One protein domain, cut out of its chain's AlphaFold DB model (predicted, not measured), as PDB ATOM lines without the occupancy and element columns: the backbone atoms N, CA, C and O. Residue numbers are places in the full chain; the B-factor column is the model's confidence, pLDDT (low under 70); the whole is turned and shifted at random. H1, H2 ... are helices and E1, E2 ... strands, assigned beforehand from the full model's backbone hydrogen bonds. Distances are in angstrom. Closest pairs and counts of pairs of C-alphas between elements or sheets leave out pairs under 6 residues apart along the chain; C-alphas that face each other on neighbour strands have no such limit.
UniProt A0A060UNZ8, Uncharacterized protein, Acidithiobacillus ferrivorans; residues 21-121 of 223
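This is residues 21 to 121 of the 223 residues of an uncharacterized protein of Acidithiobacillus ferrivorans (UniProt A0A060UNZ8). A twisted six-stranded antiparallel sheet forms a wall with one face bare; H3 packs along its other face, and H2 rises from that same face beside one end of H3. H1 sits by the E1 edge, while short H4 leads to E6 at the opposite edge. The printed part has 101 residues, with four named helices and six named strands in the order H1 E1 E2 E3 E4 E5 H2 H3 H4 E6; the sheet runs E1 E2 E3 E4 E5 E6, and the class is mixed, helices and strands. It has two layers, the sheet and the helices H1, H2 and H3 on one face of it. The whole is compact and rounded, with a radius of gyration of the C-alphas of 12.5 A and spans of 32 by 29 by 25 A.

Begin with the sheet: E1 is residues 28 to 33, 13.0 A long, and E2 residues 37 to 42, 16.8 A. Find C-alpha 48 at (197.458, 203.764, 246.775), where E3, residues 48 to 54, begins its 19.9 A. E4, residues 57 to 63, covers 20.2 A; E5, residues 69 to 75, covers 20.5 A; E6 is residues 118 to 120, ending at C-alpha 120, (183.964, 205.334, 251.381). Among the helices, H1 is residues 21 to 27, beginning at (211.242, 191.067, 245.295). H2 is residues 76 to 89, 19.9 A; H3 is residues 98 to 108, 15.1 A; H4 is residues 112 to 115.

E1 to E5 form a meander, each strand the antiparallel neighbour of the one before. Look for N 32 and O 39, 2.9 A apart, between E1 and E2; N 40 and O 49, 2.8 A, between E2 and E3; N 52 and O 59, 2.8 A, between E3 and E4; N 60 and O 72, 2.8 A, between E4 and E5; and N 119 and O 71, 2.8 A, between E5 and E6. H3 is on the sheet at a height of 8.4 A, along the strands, at 13 degrees to E2 on the local plane; its closest C-alphas to E2 are Leu 103 and Cys 40, 6.3 A. H2, on the same face, stands up from the sheet at 63 degrees. With residues 80 to 84 alone it touches H3 at a steep tilt of 53 degrees, the same way, the closest C-alphas being Glu 80 and Leu 98, 6.7 A. H1 is on the sheet, its Asn 27 C-alpha 5.7 A from that of Ser 42 in E2. H4 only grazes the sheet with residues 113 to 114. Every O i to N i+4 pair is within hydrogen-bond range in H1 and H2; H3 has 3 of 7, with 7 of 8 O i to N i+3 pairs; H4 is too short for an i+4 pair.

The C-alphas farthest apart are Gly 66 and Ser 95, 34.6 A. The printed part has no cut and no long link; residues 91 to 95 have pLDDT under 70.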
ATOM      1  N   ASP A  21     210.557 189.794 245.506       83.88
ATOM      2  CA  ASP A  21     211.242 191.067 245.295       83.88
ATOM      3  C   ASP A  21     211.094 191.529 243.846       83.88
ATOM      4  O   ASP A  21     210.668 192.659 243.598       83.88
ATOM      5  N   THR A  22     211.327 190.638 242.876       87.44
ATOM      6  CA  THR A  22     211.038 190.933 241.467       87.44
ATOM      7  C   THR A  22     209.552 191.218 241.245       87.44
ATOM      8  O   THR A  22     209.207 192.112 240.469       87.44
ATOM      9  N   PHE A  23     208.644 190.499 241.917       86.81
ATOM     10  CA  PHE A  23     207.216 190.812 241.863       86.81
ATOM     11  C   PHE A  23     206.948 192.241 242.348       86.81
ATOM     12  O   PHE A  23     206.301 193.007 241.633       86.81
ATOM     13  N   ARG A  24     207.472 192.626 243.515       90.12
ATOM     14  CA  ARG A  24     207.242 193.955 244.084       90.12
ATOM     15  C   ARG A  24     207.810 195.060 243.199       90.12
ATOM     16  O   ARG A  24     207.093 196.006 242.892       90.12
ATOM     17  N   GLN A  25     209.033 194.890 242.698       89.50
ATOM     18  CA  GLN A  25     209.669 195.832 241.768       89.50
ATOM     19  C   GLN A  25     208.883 196.021 240.465       89.50
ATOM     20  O   GLN A  25     208.922 197.092 239.870       89.50
ATOM     21  N   ARG A  26     208.179 194.982 239.999       89.31
ATOM     22  CA  ARG A  26     207.378 195.038 238.766       89.31
ATOM     23  C   ARG A  26     205.983 195.614 238.952       89.31
ATOM     24  O   ARG A  26     205.376 195.986 237.953       89.31
ATOM     25  N   ASN A  27     205.443 195.593 240.168       88.88
ATOM     26  CA  ASN A  27     204.040 195.929 240.428       88.88
ATOM     27  C   ASN A  27     203.863 197.221 241.231       88.88
ATOM     28  O   ASN A  27     202.772 197.795 241.199       88.88
ATOM     29  N   PHE A  28     204.911 197.697 241.906       92.38
ATOM     30  CA  PHE A  28     204.842 198.862 242.776       92.38
ATOM     31  C   PHE A  28     205.897 199.913 242.430       92.38
ATOM     32  O   PHE A  28     207.081 199.611 242.318       92.38
ATOM     33  N   TYR A  29     205.465 201.175 242.370       91.50
ATOM     34  CA  TYR A  29     206.359 202.335 242.419       91.50
ATOM     35  C   TYR A  29     207.034 202.446 243.786       91.50
ATOM     36  O   TYR A  29     208.196 202.829 243.895       91.50
ATOM     37  N   GLN A  30     206.282 202.113 244.834       92.69
ATOM     38  CA  GLN A  30     206.741 202.156 246.209       92.69
ATOM     39  C   GLN A  30     206.063 201.047 247.005       92.69
ATOM     40  O   GLN A  30     204.862 200.826 246.866       92.69
ATOM     41  N   TRP A  31     206.826 200.372 247.858       93.56
ATOM     42  CA  TRP A  31     206.340 199.327 248.750       93.56
ATOM     43  C   TRP A  31     207.122 199.427 250.058       93.56
ATOM     44  O   TRP A  31     208.350 199.346 250.055       93.56
ATOM     45  N   VAL A  32     206.432 199.682 251.166       94.25
ATOM     46  CA  VAL A  32     207.049 199.959 252.466       94.25
ATOM     47  C   VAL A  32     206.309 199.194 253.551       94.25
ATOM     48  O   VAL A  32     205.085 199.246 253.629       94.25
ATOM     49  N   PHE A  33     207.062 198.535 254.431       93.19
ATOM     50  CA  PHE A  33     206.542 197.886 255.628       93.19
ATOM     51  C   PHE A  33     207.520 198.068 256.788       93.19
ATOM     52  O   PHE A  33     208.710 197.794 256.656       93.19
ATOM     53  N   THR A  34     207.015 198.522 257.932       89.56
ATOM     54  CA  THR A  34     207.817 198.791 259.140       89.56
ATOM     55  C   THR A  34     207.370 197.961 260.343       89.56
ATOM     56  O   THR A  34     207.962 198.062 261.415       89.56
ATOM     57  N   GLY A  35     206.326 197.138 260.194       85.69
ATOM     58  CA  GLY A  35     205.666 196.439 261.297       85.69
ATOM     59  C   GLY A  35     204.288 197.033 261.596       85.69
ATOM     60  O   GLY A  35     203.288 196.450 261.176       85.69
ATOM     61  N   PRO A  36     204.200 198.178 262.300       87.94
ATOM     62  CA  PRO A  36     202.921 198.799 262.631       87.94
ATOM     63  C   PRO A  36     202.291 199.539 261.447       87.94
ATOM     64  O   PRO A  36     201.110 199.862 261.496       87.94
ATOM     65  N   LEU A  37     203.050 199.808 260.389       91.12
ATOM     66  CA  LEU A  37     202.614 200.525 259.199       91.12
ATOM     67  C   LEU A  37     203.078 199.764 257.957       91.12
ATOM     68  O   LEU A  37     204.204 199.260 257.904       91.12
ATOM     69  N   GLY A  38     202.226 199.728 256.940       94.56
ATOM     70  CA  GLY A  38     202.619 199.324 255.601       94.56
ATOM     71  C   GLY A  38     201.837 200.087 254.544       94.56
ATOM     72  O   GLY A  38     200.664 200.388 254.747       94.56
ATOM     73  N   TYR A  39     202.469 200.410 253.422       95.31
ATOM     74  CA  TYR A  39     201.790 201.014 252.281       95.31
ATOM     75  C   TYR A  39     202.486 200.685 250.968       95.31
ATOM     76  O   TYR A  39     203.675 200.366 250.922       95.31
ATOM     77  N   CYS A  40     201.731 200.793 249.886       94.25
ATOM     78  CA  CYS A  40     202.230 200.658 248.538       94.25
ATOM     79  C   CYS A  40     201.527 201.623 247.578       94.25
ATOM     80  O   CYS A  40     200.350 201.951 247.740       94.25
ATOM     81  N   GLN A  41     202.267 202.031 246.552       93.06
ATOM     82  CA  GLN A  41     201.751 202.698 245.363       93.06
ATOM     83  C   GLN A  41     201.952 201.746 244.189       93.06
ATOM     84  O   GLN A  41     203.094 201.392 243.884       93.06
ATOM     85  N   SER A  42     200.871 201.280 243.566       87.81
ATOM     86  CA  SER A  42     200.936 200.245 242.530       87.81
ATOM     87  C   SER A  42     200.732 200.797 241.119       87.81
ATOM     88  O   SER A  42     200.157 201.865 240.920       87.81
ATOM     89  N   HIS A  43     201.198 200.042 240.121       83.06
ATOM     90  CA  HIS A  43     200.913 200.318 238.706       83.06
ATOM     91  C   HIS A  43     199.487 199.921 238.297       83.06
ATOM     92  O   HIS A  43     198.992 200.354 237.259       83.06
ATOM     93  N   SER A  44     198.857 199.025 239.060       76.88
ATOM     94  CA  SER A  44     197.549 198.450 238.760       76.88
ATOM     95  C   SER A  44     196.795 198.092 240.041       76.88
ATOM     96  O   SER A  44     197.393 197.844 241.090       76.88
ATOM     97  N   GLY A  45     195.462 198.068 239.968       80.56
ATOM     98  CA  GLY A  45     194.612 197.834 241.133       80.56
ATOM     99  C   GLY A  45     194.372 199.117 241.925       80.56
ATOM    100  O   GLY A  45     193.733 200.037 241.417       80.56
ATOM    101  N   TRP A  46     194.841 199.159 243.173       85.06
ATOM    102  CA  TRP A  46     194.741 200.345 244.027       85.06
ATOM    103  C   TRP A  46     195.971 201.234 243.888       85.06
ATOM    104  O   TRP A  46     197.018 200.916 244.443       85.06
ATOM    105  N   SER A  47     195.816 202.385 243.240       89.25
ATOM    106  CA  SER A  47     196.880 203.375 243.032       89.25
ATOM    107  C   SER A  47     197.624 203.733 244.319       89.25
ATOM    108  O   SER A  47     198.840 203.914 244.312       89.25
ATOM    109  N   PHE A  48     196.895 203.769 245.435       93.75
ATOM    110  CA  PHE A  48     197.458 203.764 246.775       93.75
ATOM    111  C   PHE A  48     196.717 202.752 247.647       93.75
ATOM    112  O   PHE A  48     195.484 202.742 247.689       93.75
ATOM    113  N   PHE A  49     197.458 201.958 248.412       95.06
ATOM    114  CA  PHE A  49     196.921 201.135 249.489       95.06
ATOM    115  C   PHE A  49     197.843 201.220 250.702       95.06
ATOM    116  O   PHE A  49     199.061 201.184 250.568       95.06
ATOM    117  N   GLY A  50     197.279 201.291 251.900       94.75
ATOM    118  CA  GLY A  50     198.062 201.236 253.123       94.75
ATOM    119  C   GLY A  50     197.256 200.786 254.320       94.75
ATOM    120  O   GLY A  50     196.024 200.769 254.309       94.75
ATOM    121  N   PHE A  51     197.966 200.410 255.373       94.19
ATOM    122  CA  PHE A  51     197.380 200.045 256.642       94.19
ATOM    123  C   PHE A  51     198.201 200.565 257.818       94.19
ATOM    124  O   PHE A  51     199.417 200.730 257.738       94.19
ATOM    125  N   LEU A  52     197.515 200.752 258.938       92.50
ATOM    126  CA  LEU A  52     198.095 201.141 260.211       92.50
ATOM    127  C   LEU A  52     197.556 200.243 261.326       92.50
ATOM    128  O   LEU A  52     196.346 200.144 261.525       92.50
ATOM    129  N   GLN A  53     198.450 199.624 262.086       90.44
ATOM    130  CA  GLN A  53     198.126 198.867 263.283       90.44
ATOM    131  C   GLN A  53     197.998 199.795 264.493       90.44
ATOM    132  O   GLN A  53     198.918 200.529 264.848       90.44
ATOM    133  N   ARG A  54     196.855 199.717 265.179       84.25
ATOM    134  CA  ARG A  54     196.555 200.456 266.411       84.25
ATOM    135  C   ARG A  54     196.030 199.487 267.464       84.25
ATOM    136  O   ARG A  54     194.858 199.117 267.460       84.25
ATOM    137  N   GLY A  55     196.903 199.070 268.380       84.94
ATOM    138  CA  GLY A  55     196.554 198.068 269.387       84.94
ATOM    139  C   GLY A  55     196.098 196.764 268.727       84.94
ATOM    140  O   GLY A  55     196.886 196.108 268.045       84.94
ATOM    141  N   THR A  56     194.828 196.409 268.927       88.94
ATOM    142  CA  THR A  56     194.194 195.213 268.353       88.94
ATOM    143  C   THR A  56     193.519 195.451 267.006       88.94
ATOM    144  O   THR A  56     193.040 194.485 266.423       88.94
ATOM    145  N   ASP A  57     193.473 196.688 266.510       91.00
ATOM    146  CA  ASP A  57     192.829 197.043 265.244       91.00
ATOM    147  C   ASP A  57     193.857 197.331 264.145       91.00
ATOM    148  O   ASP A  57     194.978 197.771 264.406       91.00
ATOM    149  N   ILE A  58     193.435 197.139 262.900       92.50
ATOM    150  CA  ILE A  58     194.108 197.583 261.683       92.50
ATOM    151  C   ILE A  58     193.175 198.563 260.966       92.50
ATOM    152  O   ILE A  58     192.018 198.239 260.686       92.50
ATOM    153  N   LEU A  59     193.674 199.760 260.671       92.62
ATOM    154  CA  LEU A  59     193.035 200.723 259.780       92.62
ATOM    155  C   LEU A  59     193.628 200.554 258.385       92.62
ATOM    156  O   LEU A  59     194.786 200.897 258.186       92.62
ATOM    157  N   CYS A  60     192.845 200.071 257.430       94.19
ATOM    158  CA  CYS A  60     193.204 200.027 256.015       94.19
ATOM    159  C   CYS A  60     192.663 201.261 255.289       94.19
ATOM    160  O   CYS A  60     191.573 201.755 255.607       94.19
ATOM    161  N   ILE A  61     193.402 201.722 254.286       93.81
ATOM    162  CA  ILE A  61     193.076 202.863 253.436       93.81
ATOM    163  C   ILE A  61     193.453 202.513 252.006       93.81
ATOM    164  O   ILE A  61     194.520 201.957 251.770       93.81
ATOM    165  N   ALA A  62     192.587 202.849 251.059       93.50
ATOM    166  CA  ALA A  62     192.887 202.684 249.648       93.50
ATOM    167  C   ALA A  62     192.330 203.835 248.824       93.50
ATOM    168  O   ALA A  62     191.280 204.387 249.162       93.50
ATOM    169  N   ALA A  63     193.024 204.176 247.745       91.25
ATOM    170  CA  ALA A  63     192.604 205.192 246.797       91.25
ATOM    171  C   ALA A  63     192.691 204.665 245.362       91.25
ATOM    172  O   ALA A  63     193.594 203.898 245.023       91.25
ATOM    173  N   THR A  64     191.728 205.069 244.535       85.38
ATOM    174  CA  THR A  64     191.711 204.791 243.093       85.38
ATOM    175  C   THR A  64     192.237 205.983 242.301       85.38
ATOM    176  O   THR A  64     192.172 207.125 242.762       85.38
ATOM    177  N   ASP A  65     192.643 205.748 241.052       79.50
ATOM    178  CA  ASP A  65     192.993 206.817 240.102       79.50
ATOM    179  C   ASP A  65     191.841 207.807 239.875       79.50
ATOM    180  O   ASP A  65     192.065 208.986 239.607       79.50
ATOM    181  N   GLY A  66     190.594 207.342 240.023       77.31
ATOM    182  CA  GLY A  66     189.386 208.161 239.899       77.31
ATOM    183  C   GLY A  66     189.128 209.100 241.083       77.31
ATOM    184  O   GLY A  66     188.145 209.840 241.063       77.31
ATOM    185  N   GLY A  67     189.976 209.072 242.114       80.19
ATOM    186  CA  GLY A  67     189.842 209.919 243.296       80.19
ATOM    187  C   GLY A  67     188.790 209.451 244.291       80.19
ATOM    188  O   GLY A  67     188.282 210.254 245.080       80.19
ATOM    189  N   ASP A  68     188.457 208.159 244.272       87.38
ATOM    190  CA  ASP A  68     187.671 207.540 245.330       87.38
ATOM    191  C   ASP A  68     188.590 207.008 246.425       87.38
ATOM    192  O   ASP A  68     189.560 206.302 246.161       87.38
ATOM    193  N   PHE A  69     188.231 207.313 247.667       91.88
ATOM    194  CA  PHE A  69     188.983 206.940 248.854       91.88
ATOM    195  C   PHE A  69     188.138 206.021 249.729       91.88
ATOM    196  O   PHE A  69     186.971 206.309 250.013       91.88
ATOM    197  N   TYR A  70     188.738 204.936 250.197       93.00
ATOM    198  CA  TYR A  70     188.093 203.912 251.002       93.00
ATOM    199  C   TYR A  70     188.875 203.665 252.278       93.00
ATOM    200  O   TYR A  70     190.092 203.818 252.329       93.00
ATOM    201  N   THR A  71     188.158 203.258 253.315       93.81
ATOM    202  CA  THR A  71     188.744 202.862 254.586       93.81
ATOM    203  C   THR A  71     188.044 201.634 255.142       93.81
ATOM    204  O   THR A  71     186.847 201.434 254.925       93.81
ATOM    205  N   SER A  72     188.780 200.817 255.883       92.75
ATOM    206  CA  SER A  72     188.226 199.733 256.686       92.75
ATOM    207  C   SER A  72     188.947 199.685 258.025       92.75
ATOM    208  O   SER A  72     190.163 199.840 258.073       92.75
ATOM    209  N   ARG A  73     188.207 199.491 259.118       92.12
ATOM    210  CA  ARG A  73     188.776 199.286 260.453       92.12
ATOM    211  C   ARG A  73     188.389 197.896 260.921       92.12
ATOM    212  O   ARG A  73     187.202 197.588 260.992       92.12
ATOM    213  N   ILE A  74     189.386 197.063 261.190       92.81
ATOM    214  CA  ILE A  74     189.195 195.621 261.353       92.81
ATOM    215  C   ILE A  74     190.050 195.138 262.522       92.81
ATOM    216  O   ILE A  74     191.222 195.504 262.586       92.81
ATOM    217  N   PRO A  75     189.530 194.273 263.407       94.06
ATOM    218  CA  PRO A  75     190.368 193.589 264.380       94.06
ATOM    219  C   PRO A  75     191.482 192.803 263.678       94.06
ATOM    220  O   PRO A  75     191.229 192.047 262.738       94.06
ATOM    221  N   ARG A  76     192.714 192.941 264.167       92.38
ATOM    222  CA  ARG A  76     193.916 192.307 263.618       92.38
ATOM    223  C   ARG A  76     193.730 190.804 263.420       92.38
ATOM    224  O   ARG A  76     193.989 190.305 262.334       92.38
ATOM    225  N   LEU A  77     193.207 190.109 264.430       92.62
ATOM    226  CA  LEU A  77     192.971 188.663 264.361       92.62
ATOM    227  C   LEU A  77     192.007 188.283 263.229       92.62
ATOM    228  O   LEU A  77     192.230 187.303 262.524       92.62
ATOM    229  N   SER A  78     190.939 189.060 263.028       92.56
ATOM    230  CA  SER A  78     189.978 188.815 261.948       92.56
ATOM    231  C   SER A  78     190.610 189.031 260.574       92.56
ATOM    232  O   SER A  78     190.364 188.242 259.661       92.56
ATOM    233  N   LEU A  79     191.452 190.060 260.434       92.50
ATOM    234  CA  LEU A  79     192.181 190.328 259.197       92.50
ATOM    235  C   LEU A  79     193.206 189.231 258.896       92.50
ATOM    236  O   LEU A  79     193.227 188.712 257.785       92.50
ATOM    237  N   GLU A  80     194.005 188.829 259.884       91.75
ATOM    238  CA  GLU A  80     194.978 187.741 259.749       91.75
ATOM    239  C   GLU A  80     194.285 186.424 259.352       91.75
ATOM    240  O   GLU A  80     194.740 185.713 258.456       91.75
ATOM    241  N   GLN A  81     193.117 186.118 259.924       91.19
ATOM    242  CA  GLN A  81     192.338 184.946 259.515       91.19
ATOM    243  C   GLN A  81     191.818 185.048 258.075       91.19
ATOM    244  O   GLN A  81     191.817 184.045 257.356       91.19
ATOM    245  N   ALA A  82     191.352 186.226 257.649       90.31
ATOM    246  CA  ALA A  82     190.879 186.452 256.284       90.31
ATOM    247  C   ALA A  82     192.024 186.335 255.265       90.31
ATOM    248  O   ALA A  82     191.875 185.646 254.254       90.31
ATOM    249  N   LEU A  83     193.181 186.928 255.572       89.31
ATOM    250  CA  LEU A  83     194.405 186.832 254.775       89.31
ATOM    251  C   LEU A  83     194.881 185.387 254.652       89.31
ATOM    252  O   LEU A  83     195.090 184.910 253.543       89.31
ATOM    253  N   SER A  84     194.954 184.656 255.767       88.69
ATOM    254  CA  SER A  84     195.364 183.244 255.771       88.69
ATOM    255  C   SER A  84     194.485 182.394 254.848       88.69
ATOM    256  O   SER A  84     194.994 181.607 254.050       88.69
ATOM    257  N   ARG A  85     193.158 182.585 254.907       87.94
ATOM    258  CA  ARG A  85     192.213 181.890 254.018       87.94
ATOM    259  C   ARG A  85     192.421 182.275 252.555       87.94
ATOM    260  O   ARG A  85     192.346 181.410 251.685       87.94
ATOM    261  N   ARG A  86     192.676 183.559 252.274       85.31
ATOM    262  CA  ARG A  86     192.900 184.052 250.908       85.31
ATOM    263  C   ARG A  86     194.182 183.475 250.316       85.31
ATOM    264  O   ARG A  86     194.134 182.954 249.212       85.31
ATOM    265  N   MET A  87     195.271 183.489 251.078       82.25
ATOM    266  CA  MET A  87     196.575 182.953 250.684       82.25
ATOM    267  C   MET A  87     196.539 181.446 250.407       82.25
ATOM    268  O   MET A  87     197.098 180.986 249.414       82.25
ATOM    269  N   GLN A  88     195.817 180.675 251.229       81.88
ATOM    270  CA  GLN A  88     195.572 179.253 250.961       81.88
ATOM    271  C   GLN A  88     194.799 179.044 249.653       81.88
ATOM    272  O   GLN A  88     195.143 178.163 248.873       81.88
ATOM    273  N   ALA A  89     193.781 179.867 249.382       78.25
ATOM    274  CA  ALA A  89     193.007 179.777 248.146       78.25
ATOM    275  C   ALA A  89     193.814 180.178 246.896       78.25
ATOM    276  O   ALA A  89     193.533 179.678 245.808       78.25
ATOM    277  N   THR A  90     194.810 181.059 247.036       71.12
ATOM    278  CA  THR A  90     195.694 181.494 245.942       71.12
ATOM    279  C   THR A  90     196.981 180.665 245.827       71.12
ATOM    280  O   THR A  90     197.809 180.969 244.968       71.12
ATOM    281  N   ASN A  91     197.156 179.616 246.649       67.44
ATOM    282  CA  ASN A  91     198.401 178.839 246.793       67.44
ATOM    283  C   ASN A  91     199.646 179.714 247.047       67.44
ATOM    284  O   ASN A  91     200.769 179.348 246.693       67.44
ATOM    285  N   GLN A  92     199.459 180.883 247.659       66.25
ATOM    286  CA  GLN A  92     200.547 181.765 248.053       66.25
ATOM    287  C   GLN A  92     200.985 181.385 249.466       66.25
ATOM    288  O   GLN A  92     200.248 181.564 250.430       66.25
ATOM    289  N   HIS A  93     202.198 180.861 249.601       60.56
ATOM    290  CA  HIS A  93     202.814 180.608 250.899       60.56
ATOM    291  C   HIS A  93     204.004 181.545 251.060       60.56
ATOM    292  O   HIS A  93     204.995 181.395 250.353       60.56
ATOM    293  N   THR A  94     203.923 182.514 251.969       63.31
ATOM    294  CA  THR A  94     205.053 183.402 252.271       63.31
ATOM    295  C   THR A  94     205.647 183.015 253.620       63.31
ATOM    296  O   THR A  94     204.918 182.728 254.566       63.31
ATOM    297  N   SER A  95     206.976 183.022 253.726       64.50
ATOM    298  CA  SER A  95     207.669 183.036 255.025       64.50
ATOM    299  C   SER A  95     207.590 184.409 255.704       64.50
ATOM    300  O   SER A  95     207.961 184.552 256.868       64.50
ATOM    301  N   GLU A  96     207.132 185.421 254.970       77.56
ATOM    302  CA  GLU A  96     207.040 186.800 255.424       77.56
ATOM    303  C   GLU A  96     205.878 187.038 256.399       77.56
ATOM    304  O   GLU A  96     204.891 186.294 256.393       77.56
ATOM    305  N   PRO A  97     205.965 188.109 257.214       83.38
ATOM    306  CA  PRO A  97     204.854 188.599 258.013       83.38
ATOM    307  C   PRO A  97     203.552 188.690 257.213       83.38
ATOM    308  O   PRO A  97     203.486 189.336 256.173       83.38
ATOM    309  N   LEU A  98     202.480 188.115 257.754       85.69
ATOM    310  CA  LEU A  98     201.171 188.031 257.100       85.69
ATOM    311  C   LEU A  98     200.597 189.392 256.662       85.69
ATOM    312  O   LEU A  98     199.893 189.483 255.661       85.69
ATOM    313  N   LEU A  99     200.908 190.467 257.394       88.31
ATOM    314  CA  LEU A  99     200.489 191.825 257.034       88.31
ATOM    315  C   LEU A  99     201.232 192.385 255.809       88.31
ATOM    316  O   LEU A  99     200.694 193.260 255.144       88.31
ATOM    317  N   MET A 100     202.419 191.878 255.462       90.69
ATOM    318  CA  MET A 100     203.086 192.240 254.203       90.69
ATOM    319  C   MET A 100     202.283 191.725 253.008       90.69
ATOM    320  O   MET A 100     202.075 192.458 252.043       90.69
ATOM    321  N   SER A 101     201.721 190.519 253.125       87.50
ATOM    322  CA  SER A 101     200.868 189.930 252.091       87.50
ATOM    323  C   SER A 101     199.621 190.770 251.807       87.50
ATOM    324  O   SER A 101     199.094 190.727 250.700       87.50
ATOM    325  N   LEU A 102     199.159 191.580 252.768       89.50
ATOM    326  CA  LEU A 102     198.070 192.532 252.545       89.50
ATOM    327  C   LEU A 102     198.435 193.598 251.497       89.50
ATOM    328  O   LEU A 102     197.574 193.975 250.706       89.50
ATOM    329  N   LEU A 103     199.690 194.063 251.473       91.19
ATOM    330  CA  LEU A 103     200.176 195.011 250.463       91.19
ATOM    331  C   LEU A 103     200.311 194.331 249.101       91.19
ATOM    332  O   LEU A 103     199.898 194.884 248.088       91.19
ATOM    333  N   ASP A 104     200.832 193.105 249.076       87.31
ATOM    334  CA  ASP A 104     200.997 192.353 247.828       87.31
ATOM    335  C   ASP A 104     199.640 192.060 247.159       87.31
ATOM    336  O   ASP A 104     199.509 192.127 245.932       87.31
ATOM    337  N   LEU A 105     198.593 191.827 247.962       84.56
ATOM    338  CA  LEU A 105     197.223 191.679 247.472       84.56
ATOM    339  C   LEU A 105     196.691 192.934 246.771       84.56
ATOM    340  O   LEU A 105     195.834 192.788 245.905       84.56
ATOM    341  N   ALA A 106     197.194 194.139 247.059       82.62
ATOM    342  CA  ALA A 106     196.731 195.350 246.378       82.62
ATOM    343  C   ALA A 106     196.949 195.294 244.852       82.62
ATOM    344  O   ALA A 106     196.138 195.845 244.106       82.62
ATOM    345  N   ALA A 107     197.998 194.593 244.400       80.19
ATOM    346  CA  ALA A 107     198.296 194.378 242.983       80.19
ATOM    347  C   ALA A 107     197.738 193.050 242.439       80.19
ATOM    348  O   ALA A 107     197.250 193.006 241.312       80.19
ATOM    349  N   VAL A 108     197.796 191.958 243.218       78.12
ATOM    350  CA  VAL A 108     197.333 190.630 242.758       78.12
ATOM    351  C   VAL A 108     195.810 190.538 242.734       78.12
ATOM    352  O   VAL A 108     195.232 189.953 241.825       78.12
ATOM    353  N   ASP A 109     195.153 191.090 243.745       80.38
ATOM    354  CA  ASP A 109     193.717 190.973 243.952       80.38
ATOM    355  C   ASP A 109     193.165 192.245 244.614       80.38
ATOM    356  O   ASP A 109     192.822 192.256 245.804       80.38
ATOM    357  N   PRO A 110     193.021 193.339 243.844       77.25
ATOM    358  CA  PRO A 110     192.518 194.602 244.375       77.25
ATOM    359  C   PRO A 110     191.099 194.471 244.950       77.25
ATOM    360  O   PRO A 110     190.671 195.287 245.764       77.25
ATOM    361  N   THR A 111     190.353 193.418 244.605       84.44
ATOM    362  CA  THR A 111     189.008 193.210 245.150       84.44
ATOM    363  C   THR A 111     189.002 192.760 246.609       84.44
ATOM    364  O   THR A 111     187.959 192.850 247.256       84.44
ATOM    365  N   PHE A 112     190.147 192.347 247.171       85.19
ATOM    366  CA  PHE A 112     190.235 191.868 248.549       85.19
ATOM    367  C   PHE A 112     189.709 192.887 249.566       85.19
ATOM    368  O   PHE A 112     188.950 192.515 250.460       85.19
ATOM    369  N   LEU A 113     190.012 194.180 249.404       84.19
ATOM    370  CA  LEU A 113     189.493 195.213 250.307       84.19
ATOM    371  C   LEU A 113     187.958 195.260 250.312       84.19
ATOM    372  O   LEU A 113     187.358 195.510 251.355       84.19
ATOM    373  N   PHE A 114     187.320 194.960 249.179       84.62
ATOM    374  CA  PHE A 114     185.863 194.911 249.085       84.62
ATOM    375  C   PHE A 114     185.243 193.686 249.767       84.62
ATOM    376  O   PHE A 114     184.038 193.650 250.002       84.62
ATOM    377  N   THR A 115     186.055 192.690 250.123       86.81
ATOM    378  CA  THR A 115     185.621 191.550 250.945       86.81
ATOM    379  C   THR A 115     185.660 191.851 252.447       86.81
ATOM    380  O   THR A 115     185.109 191.097 253.247       86.81
ATOM    381  N   LEU A 116     186.299 192.957 252.837       87.31
ATOM    382  CA  LEU A 116     186.403 193.440 254.213       87.31
ATOM    383  C   LEU A 116     185.256 194.427 254.514       87.31
ATOM    384  O   LEU A 116     184.596 194.888 253.587       87.31
ATOM    385  N   PRO A 117     184.976 194.795 255.779       88.31
ATOM    386  CA  PRO A 117     183.975 195.819 256.097       88.31
ATOM    387  C   PRO A 117     184.494 197.220 255.720       88.31
ATOM    388  O   PRO A 117     184.936 197.998 256.570       88.31
ATOM    389  N   TYR A 118     184.517 197.523 254.424       90.12
ATOM    390  CA  TYR A 118     184.988 198.791 253.879       90.12
ATOM    391  C   TYR A 118     183.866 199.833 253.818       90.12
ATOM    392  O   TYR A 118     182.678 199.522 253.761       90.12
ATOM    393  N   ARG A 119     184.258 201.106 253.796       92.88
ATOM    394  CA  ARG A 119     183.377 202.248 253.540       92.88
ATOM    395  C   ARG A 119     184.125 203.322 252.765       92.88
ATOM    396  O   ARG A 119     185.343 203.443 252.888       92.88
ATOM    397  N   ARG A 120     183.398 204.131 251.998       92.44
ATOM    398  CA  ARG A 120     183.964 205.334 251.381       92.44
ATOM    399  C   ARG A 120     184.353 206.332 252.475       92.44
ATOM    400  O   ARG A 120     183.597 206.527 253.429       92.44
ATOM    401  N   ILE A 121     185.519 206.958 252.342       92.00
ATOM    402  CA  ILE A 121     185.930 208.051 253.224       92.00
ATOM    403  C   ILE A 121     185.004 209.252 252.960       92.00
ATOM    404  O   ILE A 121     184.783 209.599 251.795       92.00
TER     405      ILE A 121